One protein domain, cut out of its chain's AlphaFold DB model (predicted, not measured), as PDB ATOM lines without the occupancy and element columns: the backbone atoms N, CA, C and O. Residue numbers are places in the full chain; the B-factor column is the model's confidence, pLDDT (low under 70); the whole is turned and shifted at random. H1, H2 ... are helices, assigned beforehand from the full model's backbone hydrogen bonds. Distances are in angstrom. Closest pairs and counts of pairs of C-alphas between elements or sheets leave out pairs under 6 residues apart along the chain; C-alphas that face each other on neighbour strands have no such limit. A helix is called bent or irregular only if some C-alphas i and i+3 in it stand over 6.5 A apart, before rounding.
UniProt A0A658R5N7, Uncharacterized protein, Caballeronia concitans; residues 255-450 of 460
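This is residues 255 to 450 of the 460 residues of an uncharacterized protein of Caballeronia concitans (UniProt A0A658R5N7). One long helix, H5, runs through the middle of an elongated, all-helix domain, with the long helices H1 and H8 on opposite sides of it, so that the three make a row in the order H1, H5, H8. Toward the last part of H5 the shorter helices gather: H2 and H7, side by side, cross it, and H6 folds back over its end, while H3 and H4 pack on H5 farther toward its start. The printed part has 196 residues with eight named helices, H1 to H8 in chain order, and no named strand. It is only just compact, close to loose, with a radius of gyration of the C-alphas of 19.4 A and spans of 64 by 35 by 28 A.

H1, residues 255 to 286, begins with C-alpha 255 at (31.143, 13.430, 63.198) and is 46.7 A long. H2 is residues 293 to 304, H3 residues 306 to 312 and H4 residues 318 to 321. H5, residues 345 to 376, begins with C-alpha 345 at (44.245, -0.093, 66.741) and is 46.6 A long. H6, residues 382 to 389, is irregular, with C-alphas 383 and 386 7.7 A apart. H7 is residues 392 to 401. H8, residues 424 to 450, is 39.2 A long and ends with C-alpha 450 at (46.517, -31.078, 21.590).

H5 is the hub, touching the seven other helices, and the helix packing is mostly crossed, the helices standing at an angle to each other rather than side by side: of the 7 touching pairs in which both helices are long enough for a tilt, 2 are at a shallow tilt. H1 touches H5 at a shallow tilt of 28 degrees, the same way; the closest C-alphas, of Trp 278 and Thr 362, are 5.1 A apart. H8 touches residues 361 to 375 of H5 at a steep tilt of 35.4 degrees, only just past shallow, the same way, closest at the C-alphas of Glu 368 and Ile 437, 5.7 A. H1 and H8 are apart. H2 touches H5 about perpendicular, at 82 degrees, closest at the C-alphas of Ile 299 and Leu 366, 5.5 A. H7 touches H2 at a shallow tilt of 30 degrees, the same way, with the C-alphas of Ala 300 and Phe 398 closest at 5.1 A. H6 touches H5 about perpendicular, at 90 degrees, closest at the C-alphas of Ala 376 and Tyr 384, 4.9 A. H3 touches H5 closest at the C-alphas of Leu 306 and Ala 367, 7.1 A, and H4 at those of Ala 319 and Val 353, 6.0 A. Every O i to N i+4 pair is within hydrogen-bond range in H1, H2, H3, H5, H7 and H8; H6 has 0 of 4, with 3 of 5 O i to N i+3 pairs within range, and H4 is too short for an O i to N i+4 pair.

The two C-alphas farthest apart, of Asp 334 and Ser 450, are 64.3 A apart. The printed part has no cut. The links H4 to H5, 23 residues, and H7 to H8, 22 residues, are long. Mean pLDDT of the printed part is 86.5; residues 324 to 338, residues 404 to 406 and residue 450 are under 70.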
ATOM      1  N   ALA A 255      30.851  13.934  64.538       82.19
ATOM      2  CA  ALA A 255      31.143  13.430  63.198       82.19
ATOM      3  C   ALA A 255      32.254  12.366  63.204       82.19
ATOM      4  O   ALA A 255      32.140  11.348  62.525       82.19
ATOM      5  N   PHE A 256      33.308  12.557  64.009       81.50
ATOM      6  CA  PHE A 256      34.376  11.567  64.169       81.50
ATOM      7  C   PHE A 256      33.850  10.248  64.735       81.50
ATOM      8  O   PHE A 256      34.154   9.187  64.187       81.50
ATOM      9  N   TYR A 257      33.042  10.305  65.797       83.56
ATOM     10  CA  TYR A 257      32.456   9.107  66.396       83.56
ATOM     11  C   TYR A 257      31.517   8.378  65.426       83.56
ATOM     12  O   TYR A 257      31.615   7.161  65.276       83.56
ATOM     13  N   GLU A 258      30.629   9.107  64.743       86.19
ATOM     14  CA  GLU A 258      29.710   8.531  63.757       86.19
ATOM     15  C   GLU A 258      30.468   7.854  62.611       86.19
ATOM     16  O   GLU A 258      30.187   6.707  62.267       86.19
ATOM     17  N   ASN A 259      31.490   8.520  62.070       82.31
ATOM     18  CA  ASN A 259      32.320   7.948  61.020       82.31
ATOM     19  C   ASN A 259      33.052   6.678  61.490       82.31
ATOM     20  O   ASN A 259      33.092   5.687  60.763       82.31
ATOM     21  N   ALA A 260      33.587   6.668  62.713       81.75
ATOM     22  CA  ALA A 260      34.241   5.486  63.270       81.75
ATOM     23  C   ALA A 260      33.268   4.300  63.434       81.75
ATOM     24  O   ALA A 260      33.626   3.171  63.092       81.75
ATOM     25  N   GLN A 261      32.032   4.548  63.879       85.56
ATOM     26  CA  GLN A 261      30.983   3.520  63.955       85.56
ATOM     27  C   GLN A 261      30.598   2.989  62.569       85.56
ATOM     28  O   GLN A 261      30.550   1.777  62.372       85.56
ATOM     29  N   ASN A 262      30.416   3.870  61.583       85.31
ATOM     30  CA  ASN A 262      30.101   3.464  60.212       85.31
ATOM     31  C   ASN A 262      31.198   2.570  59.611       85.31
ATOM     32  O   ASN A 262      30.901   1.566  58.960       85.31
ATOM     33  N   ILE A 263      32.472   2.896  59.857       83.56
ATOM     34  CA  ILE A 263      33.597   2.059  59.422       83.56
ATOM     35  C   ILE A 263      33.560   0.697  60.134       83.56
ATOM     36  O   ILE A 263      33.733  -0.337  59.483       83.56
ATOM     37  N   LEU A 264      33.303   0.667  61.445       85.38
ATOM     38  CA  LEU A 264      33.192  -0.576  62.213       85.38
ATOM     39  C   LEU A 264      32.067  -1.480  61.681       85.38
ATOM     40  O   LEU A 264      32.299  -2.669  61.446       85.38
ATOM     41  N   ASP A 265      30.885  -0.922  61.422       87.62
ATOM     42  CA  ASP A 265      29.740  -1.651  60.869       87.62
ATOM     43  C   ASP A 265      30.021  -2.177  59.457       87.62
ATOM     44  O   ASP A 265      29.748  -3.344  59.158       87.62
ATOM     45  N   MET A 266      30.643  -1.365  58.598       87.19
ATOM     46  CA  MET A 266      31.077  -1.802  57.268       87.19
ATOM     47  C   MET A 266      32.021  -3.009  57.360       87.19
ATOM     48  O   MET A 266      31.863  -3.987  56.623       87.19
ATOM     49  N   HIS A 267      32.985  -2.984  58.281       86.94
ATOM     50  CA  HIS A 267      33.914  -4.097  58.476       86.94
ATOM     51  C   HIS A 267      33.259  -5.335  59.085       86.94
ATOM     52  O   HIS A 267      33.593  -6.456  58.688       86.94
ATOM     53  N   LYS A 268      32.310  -5.159  60.008       88.94
ATOM     54  CA  LYS A 268      31.503  -6.258  60.542       88.94
ATOM     55  C   LYS A 268      30.729  -6.951  59.422       88.94
ATOM     56  O   LYS A 268      30.814  -8.172  59.298       88.94
ATOM     57  N   ASN A 269      30.067  -6.179  58.563       89.19
ATOM     58  CA  ASN A 269      29.330  -6.699  57.410       89.19
ATOM     59  C   ASN A 269      30.260  -7.403  56.413       89.19
ATOM     60  O   ASN A 269      29.947  -8.498  55.949       89.19
ATOM     61  N   ARG A 270      31.439  -6.834  56.127       89.81
ATOM     62  CA  ARG A 270      32.460  -7.475  55.278       89.81
ATOM     63  C   ARG A 270      32.927  -8.808  55.857       89.81
ATOM     64  O   ARG A 270      33.023  -9.785  55.126       89.81
ATOM     65  N   THR A 271      33.194  -8.860  57.158       91.00
ATOM     66  CA  THR A 271      33.630 -10.090  57.836       91.00
ATOM     67  C   THR A 271      32.538 -11.154  57.790       91.00
ATOM     68  O   THR A 271      32.817 -12.294  57.442       91.00
ATOM     69  N   GLN A 272      31.280 -10.783  58.049       92.56
ATOM     70  CA  GLN A 272      30.139 -11.693  57.911       92.56
ATOM     71  C   GLN A 272      29.994 -12.222  56.482       92.56
ATOM     72  O   GLN A 272      29.817 -13.424  56.300       92.56
ATOM     73  N   LEU A 273      30.117 -11.353  55.476       91.31
ATOM     74  CA  LEU A 273      30.069 -11.753  54.072       91.31
ATOM     75  C   LEU A 273      31.169 -12.769  53.741       91.31
ATOM     76  O   LEU A 273      30.877 -13.796  53.141       91.31
ATOM     77  N   VAL A 274      32.411 -12.508  54.154       92.25
ATOM     78  CA  VAL A 274      33.540 -13.422  53.917       92.25
ATOM     79  C   VAL A 274      33.327 -14.762  54.629       92.25
ATOM     80  O   VAL A 274      33.551 -15.808  54.031       92.25
ATOM     81  N   THR A 275      32.818 -14.762  55.864       93.56
ATOM     82  CA  THR A 275      32.478 -15.998  56.586       93.56
ATOM     83  C   THR A 275      31.385 -16.801  55.880       93.56
ATOM     84  O   THR A 275      31.504 -18.019  55.765       93.56
ATOM     85  N   LEU A 276      30.341 -16.141  55.372       91.38
ATOM     86  CA  LEU A 276      29.290 -16.802  54.592       91.38
ATOM     87  C   LEU A 276      29.837 -17.357  53.271       91.38
ATOM     88  O   LEU A 276      29.481 -18.463  52.880       91.38
ATOM     89  N   GLN A 277      30.737 -16.630  52.604       92.38
ATOM     90  CA  GLN A 277      31.403 -17.116  51.393       92.38
ATOM     91  C   GLN A 277      32.289 -18.336  51.674       92.38
ATOM     92  O   GLN A 277      32.287 -19.273  50.882       92.38
ATOM     93  N   TRP A 278      33.002 -18.356  52.803       95.19
ATOM     94  CA  TRP A 278      33.771 -19.519  53.248       95.19
ATOM     95  C   TRP A 278      32.873 -20.737  53.500       95.19
ATOM     96  O   TRP A 278      33.168 -21.838  53.040       95.19
ATOM     97  N   GLN A 279      31.752 -20.546  54.201       94.06
ATOM     98  CA  GLN A 279      30.771 -21.608  54.446       94.06
ATOM     99  C   GLN A 279      30.198 -22.155  53.137       94.06
ATOM    100  O   GLN A 279      30.197 -23.367  52.943       94.06
ATOM    101  N   LEU A 280      29.811 -21.265  52.218       90.44
ATOM    102  CA  LEU A 280      29.332 -21.636  50.891       90.44
ATOM    103  C   LEU A 280      30.392 -22.418  50.101       90.44
ATOM    104  O   LEU A 280      30.066 -23.419  49.474       90.44
ATOM    105  N   ALA A 281      31.660 -21.998  50.135       93.56
ATOM    106  CA  ALA A 281      32.742 -22.705  49.448       93.56
ATOM    107  C   ALA A 281      32.913 -24.143  49.968       93.56
ATOM    108  O   ALA A 281      33.072 -25.065  49.170       93.56
ATOM    109  N   ASN A 282      32.829 -24.341  51.287       94.50
ATOM    110  CA  ASN A 282      32.898 -25.671  51.897       94.50
ATOM    111  C   ASN A 282      31.675 -26.532  51.558       94.50
ATOM    112  O   ASN A 282      31.817 -27.717  51.269       94.50
ATOM    113  N   GLU A 283      30.473 -25.955  51.567       94.44
ATOM    114  CA  GLU A 283      29.249 -26.667  51.188       94.44
ATOM    115  C   GLU A 283      29.282 -27.106  49.720       94.44
ATOM    116  O   GLU A 283      28.970 -28.257  49.410       94.44
ATOM    117  N   ILE A 284      29.739 -26.227  48.823       93.94
ATOM    118  CA  ILE A 284      29.916 -26.549  47.406       93.94
ATOM    119  C   ILE A 284      30.935 -27.679  47.222       93.94
ATOM    120  O   ILE A 284      30.735 -28.562  46.392       93.94
ATOM    121  N   GLU A 285      32.036 -27.668  47.971       93.69
ATOM    122  CA  GLU A 285      33.031 -28.735  47.880       93.69
ATOM    123  C   GLU A 285      32.459 -30.100  48.306       93.69
ATOM    124  O   GLU A 285      32.770 -31.130  47.697       93.69
ATOM    125  N   LEU A 286      31.645 -30.113  49.364       94.94
ATOM    126  CA  LEU A 286      31.038 -31.327  49.909       94.94
ATOM    127  C   LEU A 286      29.869 -31.835  49.057       94.94
ATOM    128  O   LEU A 286      29.695 -33.045  48.945       94.94
ATOM    129  N   THR A 287      29.090 -30.926  48.467       95.88
ATOM    130  CA  THR A 287      27.871 -31.230  47.697       95.88
ATOM    131  C   THR A 287      27.830 -30.466  46.365       95.88
ATOM    132  O   THR A 287      27.003 -29.571  46.168       95.88
ATOM    133  N   PRO A 288      28.732 -30.783  45.420       96.31
ATOM    134  CA  PRO A 288      28.881 -30.022  44.178       96.31
ATOM    135  C   PRO A 288      27.651 -30.070  43.252       96.31
ATOM    136  O   PRO A 288      27.457 -29.171  42.432       96.31
ATOM    137  N   GLU A 289      26.774 -31.062  43.399       94.94
ATOM    138  CA  GLU A 289      25.481 -31.141  42.703       94.94
ATOM    139  C   GLU A 289      24.545 -29.964  43.015       94.94
ATOM    140  O   GLU A 289      23.702 -29.616  42.184       94.94
ATOM    141  N   ASN A 290      24.713 -29.328  44.178       93.25
ATOM    142  CA  ASN A 290      23.862 -28.241  44.659       93.25
ATOM    143  C   ASN A 290      24.354 -26.856  44.217       93.25
ATOM    144  O   ASN A 290      23.807 -25.845  44.653       93.25
ATOM    145  N   ILE A 291      25.373 -26.768  43.355       95.56
ATOM    146  CA  ILE A 291      25.805 -25.475  42.816       95.56
ATOM    147  C   ILE A 291      24.642 -24.832  42.049       95.56
ATOM    148  O   ILE A 291      24.147 -25.365  41.054       95.56
ATOM    149  N   GLU A 292      24.240 -23.645  42.496       94.56
ATOM    150  CA  GLU A 292      23.260 -22.789  41.829       94.56
ATOM    151  C   GLU A 292      23.936 -21.698  40.983       94.56
ATOM    152  O   GLU A 292      25.154 -21.498  41.038       94.56
ATOM    153  N   ASP A 293      23.142 -20.930  40.231       94.19
ATOM    154  CA  ASP A 293      23.631 -19.862  39.346       94.19
ATOM    155  C   ASP A 293      24.488 -18.818  40.081       94.19
ATOM    156  O   ASP A 293      25.484 -18.328  39.535       94.19
ATOM    157  N   THR A 294      24.137 -18.499  41.330       90.81
ATOM    158  CA  THR A 294      24.906 -17.578  42.180       90.81
ATOM    159  C   THR A 294      26.278 -18.157  42.519       90.81
ATOM    160  O   THR A 294      27.289 -17.488  42.302       90.81
ATOM    161  N   GLY A 295      26.337 -19.410  42.982       92.00
ATOM    162  CA  GLY A 295      27.592 -20.099  43.301       92.00
ATOM    163  C   GLY A 295      28.486 -20.250  42.071       92.00
ATOM    164  O   GLY A 295      29.666 -19.901  42.113       92.00
ATOM    165  N   ALA A 296      27.904 -20.649  40.937       96.62
ATOM    166  CA  ALA A 296      28.613 -20.732  39.666       96.62
ATOM    167  C   ALA A 296      29.156 -19.363  39.213       96.62
ATOM    168  O   ALA A 296      30.280 -19.258  38.730       96.62
ATOM    169  N   SER A 297      28.395 -18.282  39.384       95.00
ATOM    170  CA  SER A 297      28.868 -16.934  39.030       95.00
ATOM    171  C   SER A 297      30.022 -16.463  39.917       95.00
ATOM    172  O   SER A 297      30.944 -15.818  39.419       95.00
ATOM    173  N   ILE A 298      30.010 -16.814  41.206       93.50
ATOM    174  CA  ILE A 298      31.115 -16.517  42.126       93.50
ATOM    175  C   ILE A 298      32.371 -17.304  41.728       93.50
ATOM    176  O   ILE A 298      33.437 -16.701  41.609       93.50
ATOM    177  N   ILE A 299      32.255 -18.614  41.479       97.06
ATOM    178  CA  ILE A 299      33.386 -19.459  41.057       97.06
ATOM    179  C   ILE A 299      33.987 -18.940  39.748       97.06
ATOM    180  O   ILE A 299      35.194 -18.731  39.679       97.06
ATOM    181  N   ALA A 300      33.157 -18.656  38.739       96.81
ATOM    182  CA  ALA A 300      33.620 -18.110  37.464       96.81
ATOM    183  C   ALA A 300      34.412 -16.804  37.659       96.81
ATOM    184  O   ALA A 300      35.527 -16.677  37.163       96.81
ATOM    185  N   ARG A 301      33.898 -15.872  38.473       95.88
ATOM    186  CA  ARG A 301      34.599 -14.618  38.786       95.88
ATOM    187  C   ARG A 301      35.942 -14.843  39.490       95.88
ATOM    188  O   ARG A 301      36.879 -14.087  39.258       95.88
ATOM    189  N   VAL A 302      36.041 -15.845  40.364       95.44
ATOM    190  CA  VAL A 302      37.313 -16.210  41.008       95.44
ATOM    191  C   VAL A 302      38.297 -16.770  39.979       95.44
ATOM    192  O   VAL A 302      39.462 -16.378  39.986       95.44
ATOM    193  N   LEU A 303      37.839 -17.626  39.061       95.75
ATOM    194  CA  LEU A 303      38.675 -18.182  37.992       95.75
ATOM    195  C   LEU A 303      39.189 -17.107  37.020       95.75
ATOM    196  O   LEU A 303      40.351 -17.163  36.624       95.75
ATOM    197  N   GLU A 304      38.392 -16.077  36.716       94.38
ATOM    198  CA  GLU A 304      38.840 -14.914  35.925       94.38
ATOM    199  C   GLU A 304      40.016 -14.160  36.572       94.38
ATOM    200  O   GLU A 304      40.773 -13.477  35.876       94.38
ATOM    201  N   GLN A 305      40.152 -14.260  37.899       93.00
ATOM    202  CA  GLN A 305      41.176 -13.601  38.718       93.00
ATOM    203  C   GLN A 305      42.274 -14.566  39.187       93.00
ATOM    204  O   GLN A 305      43.110 -14.206  40.019       93.00
ATOM    205  N   LEU A 306      42.277 -15.801  38.680       93.12
ATOM    206  CA  LEU A 306      43.199 -16.845  39.115       93.12
ATOM    207  C   LEU A 306      44.684 -16.450  38.999       93.12
ATOM    208  O   LEU A 306      45.425 -16.754  39.934       93.12
ATOM    209  N   PRO A 307      45.148 -15.746  37.942       90.25
ATOM    210  CA  PRO A 307      46.542 -15.311  37.867       90.25
ATOM    211  C   PRO A 307      46.940 -14.409  39.042       90.25
ATOM    212  O   PRO A 307      47.948 -14.668  39.694       90.25
ATOM    213  N   GLN A 308      46.121 -13.399  39.358       91.19
ATOM    214  CA  GLN A 308      46.366 -12.501  40.488       91.19
ATOM    215  C   GLN A 308      46.294 -13.266  41.809       91.19
ATOM    216  O   GLN A 308      47.125 -13.063  42.686       91.19
ATOM    217  N   LEU A 309      45.329 -14.178  41.950       91.88
ATOM    218  CA  LEU A 309      45.193 -14.999  43.150       91.88
ATOM    219  C   LEU A 309      46.445 -15.850  43.405       91.88
ATOM    220  O   LEU A 309      46.925 -15.895  44.535       91.88
ATOM    221  N   LEU A 310      47.012 -16.476  42.370       91.56
ATOM    222  CA  LEU A 310      48.253 -17.244  42.485       91.56
ATOM    223  C   LEU A 310      49.441 -16.367  42.903       91.56
ATOM    224  O   LEU A 310      50.238 -16.793  43.736       91.56
ATOM    225  N   GLU A 311      49.537 -15.129  42.417       90.38
ATOM    226  CA  GLU A 311      50.571 -14.180  42.862       90.38
ATOM    227  C   GLU A 311      50.449 -13.854  44.357       90.38
ATOM    228  O   GLU A 311      51.456 -13.818  45.065       90.38
ATOM    229  N   LEU A 312      49.221 -13.731  44.870       91.38
ATOM    230  CA  LEU A 312      48.961 -13.478  46.292       91.38
ATOM    231  C   LEU A 312      49.363 -14.651  47.206       91.38
ATOM    232  O   LEU A 312      49.568 -14.447  48.406       91.38
ATOM    233  N   SER A 313      49.527 -15.869  46.671       91.00
ATOM    234  CA  SER A 313      50.052 -17.002  47.453       91.00
ATOM    235  C   SER A 313      51.494 -16.776  47.925       91.00
ATOM    236  O   SER A 313      51.884 -17.321  48.955       91.00
ATOM    237  N   ASN A 314      52.265 -15.931  47.230       90.06
ATOM    238  CA  ASN A 314      53.665 -15.621  47.538       90.06
ATOM    239  C   ASN A 314      53.844 -14.387  48.434       90.06
ATOM    240  O   ASN A 314      54.978 -13.971  48.689       90.06
ATOM    241  N   LEU A 315      52.753 -13.771  48.898       90.31
ATOM    242  CA  LEU A 315      52.853 -12.650  49.826       90.31
ATOM    243  C   LEU A 315      53.610 -13.063  51.091       90.31
ATOM    244  O   LEU A 315      53.408 -14.150  51.633       90.31
ATOM    245  N   GLN A 316      54.444 -12.159  51.596       88.25
ATOM    246  CA  GLN A 316      55.082 -12.343  52.899       88.25
ATOM    247  C   GLN A 316      54.108 -11.992  54.025       88.25
ATOM    248  O   GLN A 316      54.045 -12.687  55.038       88.25
ATOM    249  N   ASN A 317      53.297 -10.949  53.825       88.38
ATOM    250  CA  ASN A 317      52.340 -10.481  54.810       88.38
ATOM    251  C   ASN A 317      51.018 -10.055  54.151       88.38
ATOM    252  O   ASN A 317      50.994  -9.204  53.271       88.38
ATOM    253  N   VAL A 318      49.885 -10.605  54.610       89.25
ATOM    254  CA  VAL A 318      48.546 -10.174  54.148       89.25
ATOM    255  C   VAL A 318      48.273  -8.710  54.488       89.25
ATOM    256  O   VAL A 318      47.453  -8.074  53.831       89.25
ATOM    257  N   ALA A 319      48.961  -8.160  55.489       86.50
ATOM    258  CA  ALA A 319      48.856  -6.753  55.840       86.50
ATOM    259  C   ALA A 319      49.154  -5.806  54.673       86.50
ATOM    260  O   ALA A 319      48.565  -4.731  54.618       86.50
ATOM    261  N   ASP A 320      49.984  -6.228  53.720       86.31
ATOM    262  CA  ASP A 320      50.346  -5.426  52.550       86.31
ATOM    263  C   ASP A 320      49.138  -5.183  51.620       86.31
ATOM    264  O   ASP A 320      49.154  -4.277  50.791       86.31
ATOM    265  N   LEU A 321      48.058  -5.962  51.774       85.44
ATOM    266  CA  LEU A 321      46.787  -5.799  51.054       85.44
ATOM    267  C   LEU A 321      45.788  -4.883  51.770       85.44
ATOM    268  O   LEU A 321      44.667  -4.678  51.295       85.44
ATOM    269  N   ILE A 322      46.133  -4.409  52.961       82.69
ATOM    270  CA  ILE A 322      45.223  -3.676  53.825       82.69
ATOM    271  C   ILE A 322      45.493  -2.187  53.652       82.69
ATOM    272  O   ILE A 322      46.410  -1.654  54.267       82.69
ATOM    273  N   ASP A 323      44.629  -1.508  52.893       75.31
ATOM    274  CA  ASP A 323      44.716  -0.053  52.733       75.31
ATOM    275  C   ASP A 323      44.811   0.664  54.088       75.31
ATOM    276  O   ASP A 323      44.068   0.345  55.040       75.31
ATOM    277  N   GLU A 324      45.680   1.676  54.140       66.69
ATOM    278  CA  GLU A 324      45.738   2.645  55.226       66.69
ATOM    279  C   GLU A 324      44.406   3.407  55.295       66.69
ATOM    280  O   GLU A 324      44.153   4.370  54.579       66.69
ATOM    281  N   SER A 325      43.500   2.951  56.157       63.88
ATOM    282  CA  SER A 325      42.320   3.724  56.543       63.88
ATOM    283  C   SER A 325      42.676   4.707  57.661       63.88
ATOM    284  O   SER A 325      43.704   4.550  58.319       63.88
ATOM    285  N   MET A 326      41.799   5.674  57.965       58.38
ATOM    286  CA  MET A 326      41.965   6.526  59.158       58.38
ATOM    287  C   MET A 326      42.137   5.715  60.455       58.38
ATOM    288  O   MET A 326      42.775   6.183  61.387       58.38
ATOM    289  N   LEU A 327      41.612   4.485  60.506       58.75
ATOM    290  CA  LEU A 327      41.788   3.575  61.641       58.75
ATOM    291  C   LEU A 327      43.122   2.805  61.617       58.75
ATOM    292  O   LEU A 327      43.480   2.215  62.630       58.75
ATOM    293  N   ASN A 328      43.847   2.798  60.493       55.34
ATOM    294  CA  ASN A 328      45.119   2.091  60.312       55.34
ATOM    295  C   ASN A 328      46.338   3.026  60.268       55.34
ATOM    296  O   ASN A 328      47.348   2.701  60.884       55.34
ATOM    297  N   GLY A 329      46.252   4.141  59.531       50.41
ATOM    298  CA  GLY A 329      47.389   5.018  59.205       50.41
ATOM    299  C   GLY A 329      47.754   6.031  60.293       50.41
ATOM    300  O   GLY A 329      48.769   6.714  60.201       50.41
ATOM    301  N   LEU A 330      46.948   6.132  61.349       48.22
ATOM    302  CA  LEU A 330      47.219   7.030  62.464       48.22
ATOM    303  C   LEU A 330      47.822   6.234  63.618       48.22
ATOM    304  O   LEU A 330      47.127   5.829  64.550       48.22
ATOM    305  N   HIS A 331      49.139   6.024  63.558       44.59
ATOM    306  CA  HIS A 331      49.912   5.777  64.768       44.59
ATOM    307  C   HIS A 331      49.637   6.938  65.732       44.59
ATOM    308  O   HIS A 331      49.995   8.078  65.456       44.59
ATOM    309  N   ASP A 332      48.978   6.650  66.852       45.84
ATOM    310  CA  ASP A 332      48.937   7.554  68.003       45.84
ATOM    311  C   ASP A 332      48.263   8.929  67.792       45.84
ATOM    312  O   ASP A 332      48.565   9.887  68.504       45.84
ATOM    313  N   VAL A 333      47.269   9.053  66.899       45.06
ATOM    314  CA  VAL A 333      46.294  10.142  67.100       45.06
ATOM    315  C   VAL A 333      45.422   9.734  68.280       45.06
ATOM    316  O   VAL A 333      44.503   8.930  68.128       45.06
ATOM    317  N   ASP A 334      45.794  10.263  69.447       48.94
ATOM    318  CA  ASP A 334      45.139  10.285  70.765       48.94
ATOM    319  C   ASP A 334      43.595  10.480  70.699       48.94
ATOM    320  O   ASP A 334      43.064  11.465  71.193       48.94
ATOM    321  N   GLY A 335      42.829   9.591  70.059       51.66
ATOM    322  CA  GLY A 335      41.396   9.842  69.841       51.66
ATOM    323  C   GLY A 335      40.563   8.685  69.293       51.66
ATOM    324  O   GLY A 335      39.429   8.500  69.720       51.66
ATOM    325  N   LEU A 336      41.081   7.876  68.363       48.69
ATOM    326  CA  LEU A 336      40.217   6.923  67.639       48.69
ATOM    327  C   LEU A 336      39.862   5.671  68.452       48.69
ATOM    328  O   LEU A 336      38.702   5.268  68.476       48.69
ATOM    329  N   SER A 337      40.817   5.106  69.195       55.12
ATOM    330  CA  SER A 337      40.563   4.030  70.169       55.12
ATOM    331  C   SER A 337      40.100   4.560  71.530       55.12
ATOM    332  O   SER A 337      40.157   3.856  72.541       55.12
ATOM    333  N   GLU A 338      39.741   5.841  71.602       67.50
ATOM    334  CA  GLU A 338      39.327   6.471  72.845       67.50
ATOM    335  C   GLU A 338      37.840   6.363  73.080       67.50
ATOM    336  O   GLU A 338      37.406   7.006  74.010       67.50
ATOM    337  N   TYR A 339      37.071   5.596  72.308       78.44
ATOM    338  CA  TYR A 339      35.626   5.466  72.484       78.44
ATOM    339  C   TYR A 339      35.225   4.032  72.821       78.44
ATOM    340  O   TYR A 339      35.735   3.060  72.268       78.44
ATOM    341  N   VAL A 340      34.262   3.892  73.722       79.94
ATOM    342  CA  VAL A 340      33.700   2.607  74.122       79.94
ATOM    343  C   VAL A 340      32.973   1.974  72.939       79.94
ATOM    344  O   VAL A 340      32.161   2.611  72.273       79.94
ATOM    345  N   GLY A 341      33.260   0.695  72.699       77.69
ATOM    346  CA  GLY A 341      32.714  -0.061  71.572       77.69
ATOM    347  C   GLY A 341      33.509   0.084  70.273       77.69
ATOM    348  O   GLY A 341      33.241  -0.667  69.342       77.69
ATOM    349  N   ILE A 342      34.500   0.980  70.214       82.69
ATOM    350  CA  ILE A 342      35.454   1.044  69.104       82.69
ATOM    351  C   ILE A 342      36.707   0.252  69.516       82.69
ATOM    352  O   ILE A 342      37.281   0.541  70.569       82.69
ATOM    353  N   PRO A 343      37.113  -0.781  68.752       81.06
ATOM    354  CA  PRO A 343      38.293  -1.575  69.083       81.06
ATOM    355  C   PRO A 343      39.558  -0.713  69.047       81.06
ATOM    356  O   PRO A 343      39.651   0.249  68.283       81.06
ATOM    357  N   ASP A 344      40.557  -1.075  69.854       77.00
ATOM    358  CA  ASP A 344      41.869  -0.444  69.741       77.00
ATOM    359  C   ASP A 344      42.543  -0.763  68.398       77.00
ATOM    360  O   ASP A 344      42.160  -1.702  67.698       77.00
ATOM    361  N   HIS A 345      43.549   0.035  68.028       77.31
ATOM    362  CA  HIS A 345      44.245  -0.093  66.741       77.31
ATOM    363  C   HIS A 345      44.791  -1.506  66.506       77.31
ATOM    364  O   HIS A 345      44.627  -2.052  65.417       77.31
ATOM    365  N   LYS A 346      45.363  -2.143  67.537       82.12
ATOM    366  CA  LYS A 346      45.922  -3.500  67.432       82.12
ATOM    367  C   LYS A 346      44.832  -4.533  67.161       82.12
ATOM    368  O   LYS A 346      44.983  -5.372  66.275       82.12
ATOM    369  N   THR A 347      43.733  -4.451  67.902       84.31
ATOM    370  CA  THR A 347      42.562  -5.318  67.760       84.31
ATOM    371  C   THR A 347      41.924  -5.125  66.389       84.31
ATOM    372  O   THR A 347      41.628  -6.094  65.696       84.31
ATOM    373  N   TRP A 348      41.762  -3.874  65.962       84.06
ATOM    374  CA  TRP A 348      41.226  -3.524  64.653       84.06
ATOM    375  C   TRP A 348      42.078  -4.069  63.506       84.06
ATOM    376  O   TRP A 348      41.570  -4.721  62.591       84.06
ATOM    377  N   TYR A 349      43.386  -3.841  63.579       84.56
ATOM    378  CA  TYR A 349      44.345  -4.335  62.607       84.56
ATOM    379  C   TYR A 349      44.312  -5.866  62.520       84.56
ATOM    380  O   TYR A 349      44.187  -6.418  61.425       84.56
ATOM    381  N   PHE A 350      44.321  -6.555  63.664       87.06
ATOM    382  CA  PHE A 350      44.214  -8.014  63.723       87.06
ATOM    383  C   PHE A 350      42.917  -8.537  63.085       87.06
ATOM    384  O   PHE A 350      42.956  -9.505  62.319       87.06
ATOM    385  N   LEU A 351      41.777  -7.887  63.347       88.06
ATOM    386  CA  LEU A 351      40.496  -8.243  62.731       88.06
ATOM    387  C   LEU A 351      40.556  -8.108  61.205       88.06
ATOM    388  O   LEU A 351      40.139  -9.024  60.501       88.06
ATOM    389  N   ARG A 352      41.125  -7.015  60.678       88.62
ATOM    390  CA  ARG A 352      41.267  -6.821  59.224       88.62
ATOM    391  C   ARG A 352      42.171  -7.876  58.589       88.62
ATOM    392  O   ARG A 352      41.782  -8.456  57.579       88.62
ATOM    393  N   VAL A 353      43.330  -8.151  59.190       91.00
ATOM    394  CA  VAL A 353      44.248  -9.204  58.723       91.00
ATOM    395  C   VAL A 353      43.539 -10.555  58.695       91.00
ATOM    396  O   VAL A 353      43.597 -11.252  57.687       91.00
ATOM    397  N   SER A 354      42.817 -10.904  59.759       91.56
ATOM    398  CA  SER A 354      42.079 -12.169  59.845       91.56
ATOM    399  C   SER A 354      40.998 -12.284  58.764       91.56
ATOM    400  O   SER A 354      40.887 -13.322  58.111       91.56
ATOM    401  N   THR A 355      40.243 -11.210  58.517       92.19
ATOM    402  CA  THR A 355      39.221 -11.176  57.460       92.19
ATOM    403  C   THR A 355      39.833 -11.328  56.066       92.19
ATOM    404  O   THR A 355      39.290 -12.069  55.246       92.19
ATOM    405  N   GLU A 356      40.975 -10.694  55.783       92.81
ATOM    406  CA  GLU A 356      41.648 -10.858  54.487       92.81
ATOM    407  C   GLU A 356      42.254 -12.252  54.306       92.81
ATOM    408  O   GLU A 356      42.107 -12.838  53.233       92.81
ATOM    409  N   LYS A 357      42.845 -12.835  55.359       93.25
ATOM    410  CA  LYS A 357      43.311 -14.232  55.349       93.25
ATOM    411  C   LYS A 357      42.173 -15.184  54.966       93.25
ATOM    412  O   LYS A 357      42.331 -15.984  54.045       93.25
ATOM    413  N   LEU A 358      41.011 -15.052  55.615       93.19
ATOM    414  CA  LEU A 358      39.826 -15.876  55.340       93.19
ATOM    415  C   LEU A 358      39.281 -15.666  53.920       93.19
ATOM    416  O   LEU A 358      38.847 -16.619  53.270       93.19
ATOM    417  N   ARG A 359      39.334 -14.432  53.410       94.31
ATOM    418  CA  ARG A 359      38.906 -14.107  52.044       94.31
ATOM    419  C   ARG A 359      39.786 -14.796  51.002       94.31
ATOM    420  O   ARG A 359      39.254 -15.428  50.093       94.31
ATOM    421  N   LEU A 360      41.111 -14.705  51.136       94.38
ATOM    422  CA  LEU A 360      42.048 -15.360  50.215       94.38
ATOM    423  C   LEU A 360      41.890 -16.882  50.254       94.38
ATOM    424  O   LEU A 360      41.765 -17.511  49.207       94.38
ATOM    425  N   ALA A 361      41.813 -17.449  51.459       92.06
ATOM    426  CA  ALA A 361      41.510 -18.858  51.691       92.06
ATOM    427  C   ALA A 361      40.254 -19.324  50.934       92.06
ATOM    428  O   ALA A 361      40.294 -20.298  50.180       92.06
ATOM    429  N   THR A 362      39.157 -18.577  51.080       94.38
ATOM    430  CA  THR A 362      37.897 -18.828  50.367       94.38
ATOM    431  C   THR A 362      38.090 -18.838  48.852       94.38
ATOM    432  O   THR A 362      37.570 -19.716  48.169       94.38
ATOM    433  N   TYR A 363      38.849 -17.887  48.305       96.06
ATOM    434  CA  TYR A 363      39.062 -17.795  46.859       96.06
ATOM    435  C   TYR A 363      39.908 -18.942  46.314       96.06
ATOM    436  O   TYR A 363      39.546 -19.506  45.284       96.06
ATOM    437  N   PHE A 364      40.972 -19.353  47.008       95.56
ATOM    438  CA  PHE A 364      41.730 -20.544  46.605       95.56
ATOM    439  C   PHE A 364      40.839 -21.786  46.571       95.56
ATOM    440  O   PHE A 364      40.907 -22.567  45.622       95.56
ATOM    441  N   LYS A 365      39.943 -21.926  47.551       95.19
ATOM    442  CA  LYS A 365      39.020 -23.058  47.605       95.19
ATOM    443  C   LYS A 365      38.017 -23.068  46.453       95.19
ATOM    444  O   LYS A 365      37.803 -24.097  45.819       95.19
ATOM    445  N   LEU A 366      37.433 -21.914  46.141       96.31
ATOM    446  CA  LEU A 366      36.504 -21.771  45.016       96.31
ATOM    447  C   LEU A 366      37.193 -21.994  43.663       96.31
ATOM    448  O   LEU A 366      36.594 -22.594  42.770       96.31
ATOM    449  N   ALA A 367      38.447 -21.556  43.513       96.75
ATOM    450  CA  ALA A 367      39.244 -21.822  42.319       96.75
ATOM    451  C   ALA A 367      39.489 -23.328  42.126       96.75
ATOM    452  O   ALA A 367      39.278 -23.849  41.032       96.75
ATOM    453  N   GLU A 368      39.877 -24.032  43.192       96.19
ATOM    454  CA  GLU A 368      40.062 -25.488  43.189       96.19
ATOM    455  C   GLU A 368      38.779 -26.217  42.764       96.19
ATOM    456  O   GLU A 368      38.809 -27.030  41.840       96.19
ATOM    457  N   VAL A 369      37.639 -25.872  43.369       96.50
ATOM    458  CA  VAL A 369      36.321 -26.416  42.997       96.50
ATOM    459  C   VAL A 369      36.020 -26.196  41.513       96.50
ATOM    460  O   VAL A 369      35.588 -27.127  40.826       96.50
ATOM    461  N   GLY A 370      36.234 -24.981  41.004       96.94
ATOM    462  CA  GLY A 370      35.985 -24.654  39.602       96.94
ATOM    463  C   GLY A 370      36.831 -25.497  38.645       96.94
ATOM    464  O   GLY A 370      36.299 -26.090  37.707       96.94
ATOM    465  N   LEU A 371      38.128 -25.628  38.930       96.69
ATOM    466  CA  LEU A 371      39.064 -26.427  38.133       96.69
ATOM    467  C   LEU A 371      38.754 -27.926  38.193       96.69
ATOM    468  O   LEU A 371      38.748 -28.597  37.158       96.69
ATOM    469  N   PHE A 372      38.440 -28.455  39.377       97.38
ATOM    470  CA  PHE A 372      38.008 -29.843  39.522       97.38
ATOM    471  C   PHE A 372      36.707 -30.117  38.764       97.38
ATOM    472  O   PHE A 372      36.587 -31.169  38.139       97.38
ATOM    473  N   SER A 373      35.770 -29.166  38.739       97.31
ATOM    474  CA  SER A 373      34.539 -29.285  37.950       97.31
ATOM    475  C   SER A 373      34.833 -29.362  36.450       97.31
ATOM    476  O   SER A 373      34.304 -30.241  35.773       97.31
ATOM    477  N   ILE A 374      35.726 -28.520  35.917       96.12
ATOM    478  CA  ILE A 374      36.138 -28.591  34.502       96.12
ATOM    479  C   ILE A 374      36.736 -29.969  34.187       96.12
ATOM    480  O   ILE A 374      36.349 -30.624  33.213       96.12
ATOM    481  N   LEU A 375      37.658 -30.446  35.027       95.75
ATOM    482  CA  LEU A 375      38.338 -31.722  34.807       95.75
ATOM    483  C   LEU A 375      37.417 -32.935  34.957       95.75
ATOM    484  O   LEU A 375      37.579 -33.907  34.218       95.75
ATOM    485  N   ALA A 376      36.418 -32.885  35.837       96.44
ATOM    486  CA  ALA A 376      35.440 -33.960  36.005       96.44
ATOM    487  C   ALA A 376      34.591 -34.212  34.747       96.44
ATOM    488  O   ALA A 376      34.144 -35.336  34.508       96.44
ATOM    489  N   HIS A 377      34.377 -33.179  33.926       94.81
ATOM    490  CA  HIS A 377      33.633 -33.283  32.666       94.81
ATOM    491  C   HIS A 377      34.507 -33.577  31.446       94.81
ATOM    492  O   HIS A 377      33.977 -33.772  30.351       94.81
ATOM    493  N   THR A 378      35.826 -33.596  31.612       89.75
ATOM    494  CA  THR A 378      36.776 -33.665  30.492       89.75
ATOM    495  C   THR A 378      37.791 -34.795  30.641       89.75
ATOM    496  O   THR A 378      38.446 -35.154  29.667       89.75
ATOM    497  N   THR A 379      37.881 -35.404  31.825       88.81
ATOM    498  CA  THR A 379      38.798 -36.503  32.144       88.81
ATOM    499  C   THR A 379      38.075 -37.620  32.903       88.81
ATOM    500  O   THR A 379      36.988 -37.426  33.445       88.81
ATOM    501  N   THR A 380      38.681 -38.808  32.961       87.81
ATOM    502  CA  THR A 380      38.160 -39.981  33.691       87.81
ATOM    503  C   THR A 380      38.827 -40.195  35.057       87.81
ATOM    504  O   THR A 380      38.708 -41.270  35.636       87.81
ATOM    505  N   ASN A 381      39.540 -39.196  35.585       90.25
ATOM    506  CA  ASN A 381      40.302 -39.332  36.827       90.25
ATOM    507  C   ASN A 381      39.381 -39.366  38.064       90.25
ATOM    508  O   ASN A 381      38.577 -38.455  38.275       90.25
ATOM    509  N   GLU A 382      39.543 -40.387  38.914       90.44
ATOM    510  CA  GLU A 382      38.749 -40.582  40.137       90.44
ATOM    511  C   GLU A 382      38.842 -39.406  41.118       90.44
ATOM    512  O   GLU A 382      37.857 -39.107  41.795       90.44
ATOM    513  N   LYS A 383      39.966 -38.673  41.140       90.62
ATOM    514  CA  LYS A 383      40.149 -37.480  41.986       90.62
ATOM    515  C   LYS A 383      39.041 -36.440  41.779       90.62
ATOM    516  O   LYS A 383      38.643 -35.765  42.725       90.62
ATOM    517  N   TYR A 384      38.534 -36.314  40.552       93.75
ATOM    518  CA  TYR A 384      37.531 -35.311  40.187       93.75
ATOM    519  C   TYR A 384      36.114 -35.885  40.118       93.75
ATOM    520  O   TYR A 384      35.166 -35.134  39.901       93.75
ATOM    521  N   ALA A 385      35.937 -37.196  40.324       92.88
ATOM    522  CA  ALA A 385      34.674 -37.890  40.076       92.88
ATOM    523  C   ALA A 385      33.482 -37.270  40.823       92.88
ATOM    524  O   ALA A 385      32.395 -37.181  40.253       92.88
ATOM    525  N   ARG A 386      33.696 -36.770  42.052       94.19
ATOM    526  CA  ARG A 386      32.644 -36.105  42.841       94.19
ATOM    527  C   ARG A 386      32.058 -34.873  42.149       94.19
ATOM    528  O   ARG A 386      30.872 -34.624  42.279       94.19
ATOM    529  N   PHE A 387      32.844 -34.143  41.358       96.56
ATOM    530  CA  PHE A 387      32.390 -32.931  40.670       96.56
ATOM    531  C   PHE A 387      31.710 -33.210  39.325       96.56
ATOM    532  O   PHE A 387      31.254 -32.283  38.665       96.56
ATOM    533  N   LYS A 388      31.580 -34.475  38.908       95.75
ATOM    534  CA  LYS A 388      30.850 -34.836  37.682       95.75
ATOM    535  C   LYS A 388      29.343 -34.561  37.794       95.75
ATOM    536  O   LYS A 388      28.655 -34.514  36.776       95.75
ATOM    537  N   SER A 389      28.839 -34.409  39.022       95.50
ATOM    538  CA  SER A 389      27.457 -34.031  39.322       95.50
ATOM    539  C   SER A 389      27.168 -32.544  39.081       95.50
ATOM    540  O   SER A 389      25.999 -32.164  38.984       95.50
ATOM    541  N   VAL A 390      28.202 -31.705  38.933       96.94
ATOM    542  CA  VAL A 390      28.044 -30.299  38.552       96.94
ATOM    543  C   VAL A 390      27.356 -30.225  37.188       96.94
ATOM    544  O   VAL A 390      27.626 -31.003  36.273       96.94
ATOM    545  N   LYS A 391      26.424 -29.283  37.016       97.56
ATOM    546  CA  LYS A 391      25.752 -29.115  35.722       97.56
ATOM    547  C   LYS A 391      26.785 -28.734  34.661       97.56
ATOM    548  O   LYS A 391      27.522 -27.764  34.832       97.56
ATOM    549  N   ARG A 392      26.766 -29.425  33.515       96.62
ATOM    550  CA  ARG A 392      27.710 -29.199  32.404       96.62
ATOM    551  C   ARG A 392      27.803 -27.729  31.976       96.62
ATOM    552  O   ARG A 392      28.892 -27.259  31.684       96.62
ATOM    553  N   GLN A 393      26.685 -26.997  32.003       97.50
ATOM    554  CA  GLN A 393      26.652 -25.564  31.688       97.50
ATOM    555  C   GLN A 393      27.543 -24.715  32.613       97.50
ATOM    556  O   GLN A 393      28.147 -23.747  32.162       97.50
ATOM    557  N   TYR A 394      27.659 -25.075  33.896       98.00
ATOM    558  CA  TYR A 394      28.526 -24.365  34.837       98.00
ATOM    559  C   TYR A 394      29.987 -24.728  34.607       98.00
ATOM    560  O   TYR A 394      30.820 -23.835  34.584       98.00
ATOM    561  N   ALA A 395      30.292 -26.002  34.344       96.75
ATOM    562  CA  ALA A 395      31.645 -26.417  33.980       96.75
ATOM    563  C   ALA A 395      32.138 -25.716  32.701       96.75
ATOM    564  O   ALA A 395      33.267 -25.239  32.671       96.75
ATOM    565  N   SER A 396      31.280 -25.575  31.683       95.81
ATOM    566  CA  SER A 396      31.572 -24.766  30.490       95.81
ATOM    567  C   SER A 396      31.823 -23.298  30.837       95.81
ATOM    568  O   SER A 396      32.837 -22.748  30.426       95.81
ATOM    569  N   LYS A 397      30.966 -22.688  31.666       96.62
ATOM    570  CA  LYS A 397      31.154 -21.308  32.143       96.62
ATOM    571  C   LYS A 397      32.481 -21.121  32.893       96.62
ATOM    572  O   LYS A 397      33.097 -20.067  32.796       96.62
ATOM    573  N   PHE A 398      32.915 -22.120  33.660       96.88
ATOM    574  CA  PHE A 398      34.196 -22.089  34.365       96.88
ATOM    575  C   PHE A 398      35.376 -22.173  33.395       96.88
ATOM    576  O   PHE A 398      36.332 -21.421  33.555       96.88
ATOM    577  N   ASP A 399      35.299 -23.048  32.388       94.44
ATOM    578  CA  ASP A 399      36.317 -23.184  31.335       94.44
ATOM    579  C   ASP A 399      36.436 -21.884  30.517       94.44
ATOM    580  O   ASP A 399      37.535 -21.403  30.273       94.44
ATOM    581  N   GLU A 400      35.312 -21.240  30.189       93.94
ATOM    582  CA  GLU A 400      35.277 -19.931  29.511       93.94
ATOM    583  C   GLU A 400      35.865 -18.793  30.362       93.94
ATOM    584  O   GLU A 400      36.504 -17.880  29.837       93.94
ATOM    585  N   ALA A 401      35.659 -18.839  31.680       94.44
ATOM    586  CA  ALA A 401      36.201 -17.861  32.620       94.44
ATOM    587  C   ALA A 401      37.730 -17.965  32.775       94.44
ATOM    588  O   ALA A 401      38.382 -16.984  33.153       94.44
ATOM    589  N   LEU A 402      38.318 -19.129  32.476       89.69
ATOM    590  CA  LEU A 402      39.765 -19.311  32.493       89.69
ATOM    591  C   LEU A 402      40.417 -18.535  31.349       89.69
ATOM    592  O   LEU A 402      40.533 -18.988  30.211       89.69
ATOM    593  N   LYS A 403      40.967 -17.373  31.685       74.88
ATOM    594  CA  LYS A 403      41.957 -16.706  30.841       74.88
ATOM    595  C   LYS A 403      43.275 -17.447  31.013       74.88
ATOM    596  O   LYS A 403      43.985 -17.166  31.973       74.88
ATOM    597  N   PHE A 404      43.575 -18.405  30.135       67.38
ATOM    598  CA  PHE A 404      44.793 -19.219  30.202       67.38
ATOM    599  C   PHE A 404      46.050 -18.355  30.402       67.38
ATOM    600  O   PHE A 404      46.488 -17.685  29.462       67.38
ATOM    601  N   PRO A 405      46.659 -18.353  31.602       60.50
ATOM    602  CA  PRO A 405      47.914 -17.658  31.797       60.50
ATOM    603  C   PRO A 405      49.025 -18.505  31.179       60.50
ATOM    604  O   PRO A 405      49.123 -19.701  31.431       60.50
ATOM    605  N   THR A 406      49.883 -17.898  30.366       59.78
ATOM    606  CA  THR A 406      50.955 -18.609  29.647       59.78
ATOM    607  C   THR A 406      52.095 -19.068  30.570       59.78
ATOM    608  O   THR A 406      52.950 -19.835  30.146       59.78
ATOM    609  N   ASP A 407      52.104 -18.622  31.833       72.56
ATOM    610  CA  ASP A 407      53.216 -18.789  32.776       72.56
ATOM    611  C   ASP A 407      52.737 -19.166  34.197       72.56
ATOM    612  O   ASP A 407      53.084 -18.526  35.188       72.56
ATOM    613  N   TYR A 408      51.874 -20.183  34.328       77.56
ATOM    614  CA  TYR A 408      51.512 -20.733  35.649       77.56
ATOM    615  C   TYR A 408      52.578 -21.693  36.206       77.56
ATOM    616  O   TYR A 408      52.580 -21.997  37.399       77.56
ATOM    617  N   LEU A 409      53.508 -22.159  35.365       80.00
ATOM    618  CA  LEU A 409      54.595 -23.051  35.779       80.00
ATOM    619  C   LEU A 409      55.545 -22.384  36.783       80.00
ATOM    620  O   LEU A 409      56.139 -23.090  37.600       80.00
ATOM    621  N   LYS A 410      55.622 -21.044  36.806       83.25
ATOM    622  CA  LYS A 410      56.364 -20.286  37.828       83.25
ATOM    623  C   LYS A 410      55.881 -20.539  39.264       83.25
ATOM    624  O   LYS A 410      56.640 -20.324  40.199       83.25
ATOM    625  N   PHE A 411      54.654 -21.036  39.447       82.56
ATOM    626  CA  PHE A 411      54.076 -21.373  40.759       82.56
ATOM    627  C   PHE A 411      54.265 -22.848  41.157       82.56
ATOM    628  O   PHE A 411      53.642 -23.331  42.108       82.56
ATOM    629  N   LYS A 412      55.083 -23.602  40.409       78.81
ATOM    630  CA  LYS A 412      55.394 -25.006  40.712       78.81
ATOM    631  C   LYS A 412      56.337 -25.143  41.908       78.81
ATOM    632  O   LYS A 412      56.223 -26.118  42.649       78.81
ATOM    633  N   ASP A 413      57.232 -24.174  42.097       77.12
ATOM    634  CA  ASP A 413      58.023 -24.055  43.320       77.12
ATOM    635  C   ASP A 413      57.213 -23.300  44.382       77.12
ATOM    636  O   ASP A 413      56.671 -22.228  44.120       77.12
ATOM    637  N   GLN A 414      57.060 -23.907  45.557       71.19
ATOM    638  CA  GLN A 414      56.121 -23.467  46.595       71.19
ATOM    639  C   GLN A 414      56.730 -23.485  47.999       71.19
ATOM    640  O   GLN A 414      55.982 -23.448  48.981       71.19
ATOM    641  N   SER A 415      58.059 -23.574  48.130       72.06
ATOM    642  CA  SER A 415      58.715 -23.642  49.445       72.06
ATOM    643  C   SER A 415      58.317 -22.473  50.362       72.06
ATOM    644  O   SER A 415      58.121 -22.681  51.564       72.06
ATOM    645  N   ASP A 416      58.067 -21.297  49.770       72.19
ATOM    646  CA  ASP A 416      57.825 -20.033  50.477       72.19
ATOM    647  C   ASP A 416      56.387 -19.486  50.342       72.19
ATOM    648  O   ASP A 416      56.101 -18.380  50.802       72.19
ATOM    649  N   THR A 417      55.440 -20.247  49.776       85.50
ATOM    650  CA  THR A 417      54.035 -19.794  49.682       85.50
ATOM    651  C   THR A 417      53.336 -19.813  51.046       85.50
ATOM    652  O   THR A 417      53.642 -20.638  51.922       85.50
ATOM    653  N   PHE A 418      52.362 -18.911  51.203       87.81
ATOM    654  CA  PHE A 418      51.502 -18.734  52.376       87.81
ATOM    655  C   PHE A 418      52.248 -18.416  53.677       87.81
ATOM    656  O   PHE A 418      51.779 -18.763  54.762       87.81
ATOM    657  N   ALA A 419      53.392 -17.727  53.598       87.94
ATOM    658  CA  ALA A 419      54.160 -17.293  54.772       87.94
ATOM    659  C   ALA A 419      53.309 -16.498  55.784       87.94
ATOM    660  O   ALA A 419      53.538 -16.570  56.990       87.94
ATOM    661  N   TRP A 420      52.274 -15.814  55.295       87.38
ATOM    662  CA  TRP A 420      51.337 -15.027  56.085       87.38
ATOM    663  C   TRP A 420      50.343 -15.835  56.937       87.38
ATOM    664  O   TRP A 420      49.672 -15.243  57.782       87.38
ATOM    665  N   LEU A 421      50.199 -17.149  56.744       88.56
ATOM    666  CA  LEU A 421      49.384 -17.993  57.628       88.56
ATOM    667  C   LEU A 421      50.166 -18.348  58.896       88.56
ATOM    668  O   LEU A 421      51.310 -18.803  58.831       88.56
ATOM    669  N   ASP A 422      49.519 -18.189  60.051       87.00
ATOM    670  CA  ASP A 422      50.181 -18.327  61.353       87.00
ATOM    671  C   ASP A 422      50.460 -19.802  61.691       87.00
ATOM    672  O   ASP A 422      51.531 -20.144  62.201       87.00
ATOM    673  N   HIS A 423      49.527 -20.698  61.353       90.56
ATOM    674  CA  HIS A 423      49.626 -22.126  61.644       90.56
ATOM    675  C   HIS A 423      50.261 -22.910  60.490       90.56
ATOM    676  O   HIS A 423      49.853 -22.814  59.333       90.56
ATOM    677  N   SER A 424      51.243 -23.760  60.809       89.19
ATOM    678  CA  SER A 424      51.944 -24.588  59.817       89.19
ATOM    679  C   SER A 424      51.036 -25.600  59.116       89.19
ATOM    680  O   SER A 424      51.269 -25.912  57.953       89.19
ATOM    681  N   GLN A 425      50.009 -26.099  59.807       90.94
ATOM    682  CA  GLN A 425      49.032 -27.026  59.235       90.94
ATOM    683  C   GLN A 425      48.171 -26.352  58.162       90.94
ATOM    684  O   GLN A 425      47.959 -26.925  57.092       90.94
ATOM    685  N   ASP A 426      47.738 -25.115  58.412       88.94
ATOM    686  CA  ASP A 426      47.001 -24.329  57.425       88.94
ATOM    687  C   ASP A 426      47.895 -24.041  56.215       88.94
ATOM    688  O   ASP A 426      47.473 -24.250  55.079       88.94
ATOM    689  N   ARG A 427      49.165 -23.666  56.441       90.69
ATOM    690  CA  ARG A 427      50.149 -23.475  55.358       90.69
ATOM    691  C   ARG A 427      50.260 -24.689  54.450       90.69
ATOM    692  O   ARG A 427      50.186 -24.529  53.236       90.69
ATOM    693  N   GLU A 428      50.417 -25.888  55.007       90.75
ATOM    694  CA  GLU A 428      50.526 -27.094  54.178       90.75
ATOM    695  C   GLU A 428      49.220 -27.408  53.442       90.75
ATOM    696  O   GLU A 428      49.246 -27.809  52.280       90.75
ATOM    697  N   THR A 429      48.075 -27.146  54.076       90.81
ATOM    698  CA  THR A 429      46.760 -27.332  53.450       90.81
ATOM    699  C   THR A 429      46.610 -26.435  52.219       90.81
ATOM    700  O   THR A 429      46.283 -26.923  51.139       90.81
ATOM    701  N   TYR A 430      46.915 -25.139  52.330       90.19
ATOM    702  CA  TYR A 430      46.805 -24.212  51.196       90.19
ATOM    703  C   TYR A 430      47.907 -24.391  50.150       90.19
ATOM    704  O   TYR A 430      47.650 -24.200  48.960       90.19
ATOM    705  N   ARG A 431      49.103 -24.842  50.545       92.06
ATOM    706  CA  ARG A 431      50.117 -25.323  49.594       92.06
ATOM    707  C   ARG A 431      49.561 -26.458  48.753       92.06
ATOM    708  O   ARG A 431      49.643 -26.395  47.532       92.06
ATOM    709  N   GLN A 432      48.925 -27.448  49.378       92.06
ATOM    710  CA  GLN A 432      48.307 -28.544  48.638       92.06
ATOM    711  C   GLN A 432      47.222 -28.052  47.670       92.06
ATOM    712  O   GLN A 432      47.216 -28.485  46.519       92.06
ATOM    713  N   VAL A 433      46.383 -27.095  48.083       92.38
ATOM    714  CA  VAL A 433      45.382 -26.467  47.200       92.38
ATOM    715  C   VAL A 433      46.045 -25.797  45.989       92.38
ATOM    716  O   VAL A 433      45.610 -25.997  44.857       92.38
ATOM    717  N   VAL A 434      47.137 -25.046  46.169       91.94
ATOM    718  CA  VAL A 434      47.841 -24.415  45.034       91.94
ATOM    719  C   VAL A 434      48.531 -25.448  44.144       91.94
ATOM    720  O   VAL A 434      48.501 -25.298  42.923       91.94
ATOM    721  N   ARG A 435      49.114 -26.522  44.700       91.44
ATOM    722  CA  ARG A 435      49.633 -27.648  43.891       91.44
ATOM    723  C   ARG A 435      48.535 -28.233  43.017       91.44
ATOM    724  O   ARG A 435      48.762 -28.452  41.829       91.44
ATOM    725  N   ASP A 436      47.360 -28.450  43.595       92.75
ATOM    726  CA  ASP A 436      46.208 -29.000  42.893       92.75
ATOM    727  C   ASP A 436      45.734 -28.058  41.782       92.75
ATOM    728  O   ASP A 436      45.567 -28.502  40.648       92.75
ATOM    729  N   ILE A 437      45.641 -26.756  42.055       93.56
ATOM    730  CA  ILE A 437      45.332 -25.726  41.052       93.56
ATOM    731  C   ILE A 437      46.343 -25.751  39.891       93.56
ATOM    732  O   ILE A 437      45.938 -25.822  38.731       93.56
ATOM    733  N   VAL A 438      47.651 -25.725  40.173       91.62
ATOM    734  CA  VAL A 438      48.713 -25.711  39.143       91.62
ATOM    735  C   VAL A 438      48.701 -26.997  38.311       91.62
ATOM    736  O   VAL A 438      48.856 -26.952  37.086       91.62
ATOM    737  N   LEU A 439      48.476 -28.146  38.952       91.06
ATOM    738  CA  LEU A 439      48.318 -29.432  38.278       91.06
ATOM    739  C   LEU A 439      47.102 -29.412  37.342       91.06
ATOM    740  O   LEU A 439      47.204 -29.834  36.191       91.06
ATOM    741  N   CYS A 440      45.964 -28.898  37.813       92.25
ATOM    742  CA  CYS A 440      44.764 -28.787  36.997       92.25
ATOM    743  C   CYS A 440      44.988 -27.891  35.780       92.25
ATOM    744  O   CYS A 440      44.662 -28.299  34.670       92.25
ATOM    745  N   LEU A 441      45.600 -26.718  35.961       91.75
ATOM    746  CA  LEU A 441      45.930 -25.818  34.853       91.75
ATOM    747  C   LEU A 441      46.829 -26.489  33.809       91.75
ATOM    748  O   LEU A 441      46.585 -26.325  32.615       91.75
ATOM    749  N   SER A 442      47.802 -27.291  34.253       89.62
ATOM    750  CA  SER A 442      48.677 -28.066  33.360       89.62
ATOM    751  C   SER A 442      47.866 -29.031  32.486       89.62
ATOM    752  O   SER A 442      47.984 -29.011  31.264       89.62
ATOM    753  N   TYR A 443      46.955 -29.804  33.090       89.62
ATOM    754  CA  TYR A 443      46.098 -30.733  32.344       89.62
ATOM    755  C   TYR A 443      45.166 -30.037  31.344       89.62
ATOM    756  O   TYR A 443      44.973 -30.531  30.232       89.62
ATOM    757  N   ILE A 444      44.566 -28.903  31.721       89.12
ATOM    758  CA  ILE A 444      43.656 -28.175  30.822       89.12
ATOM    759  C   ILE A 444      44.462 -27.537  29.665       89.12
ATOM    760  O   ILE A 444      43.970 -27.505  28.531       89.12
ATOM    761  N   ALA A 445      45.702 -27.088  29.908       86.62
ATOM    762  CA  ALA A 445      46.597 -26.540  28.880       86.62
ATOM    763  C   ALA A 445      47.027 -27.599  27.853       86.62
ATOM    764  O   ALA A 445      46.900 -27.384  26.649       86.62
ATOM    765  N   ASP A 446      47.459 -28.775  28.315       85.62
ATOM    766  CA  ASP A 446      47.877 -29.871  27.431       85.62
ATOM    767  C   ASP A 446      46.742 -30.283  26.479       85.62
ATOM    768  O   ASP A 446      46.964 -30.539  25.290       85.62
ATOM    769  N   ARG A 447      45.496 -30.269  26.973       81.25
ATOM    770  CA  ARG A 447      44.295 -30.523  26.165       81.25
ATOM    771  C   ARG A 447      44.086 -29.461  25.086       81.25
ATOM    772  O   ARG A 447      43.774 -29.808  23.951       81.25
ATOM    773  N   THR A 448      44.216 -28.182  25.434       76.62
ATOM    774  CA  THR A 448      43.989 -27.078  24.484       76.62
ATOM    775  C   THR A 448      45.067 -27.032  23.403       76.62
ATOM    776  O   THR A 448      44.737 -26.792  22.245       76.62
ATOM    777  N   CYS A 449      46.321 -27.359  23.727       70.38
ATOM    778  CA  CYS A 449      47.395 -27.488  22.736       70.38
ATOM    779  C   CYS A 449      47.246 -28.726  21.833       70.38
ATOM    780  O   CYS A 449      47.582 -28.661  20.653       70.38
ATOM    781  N   SER A 450      46.719 -29.836  22.359       68.19
ATOM    782  CA  SER A 450      46.517 -31.078  21.590       68.19
ATOM    783  C   SER A 450      45.313 -31.025  20.638       68.19
ATOM    784  O   SER A 450      45.206 -31.861  19.747       68.19
TER     785      SER A 450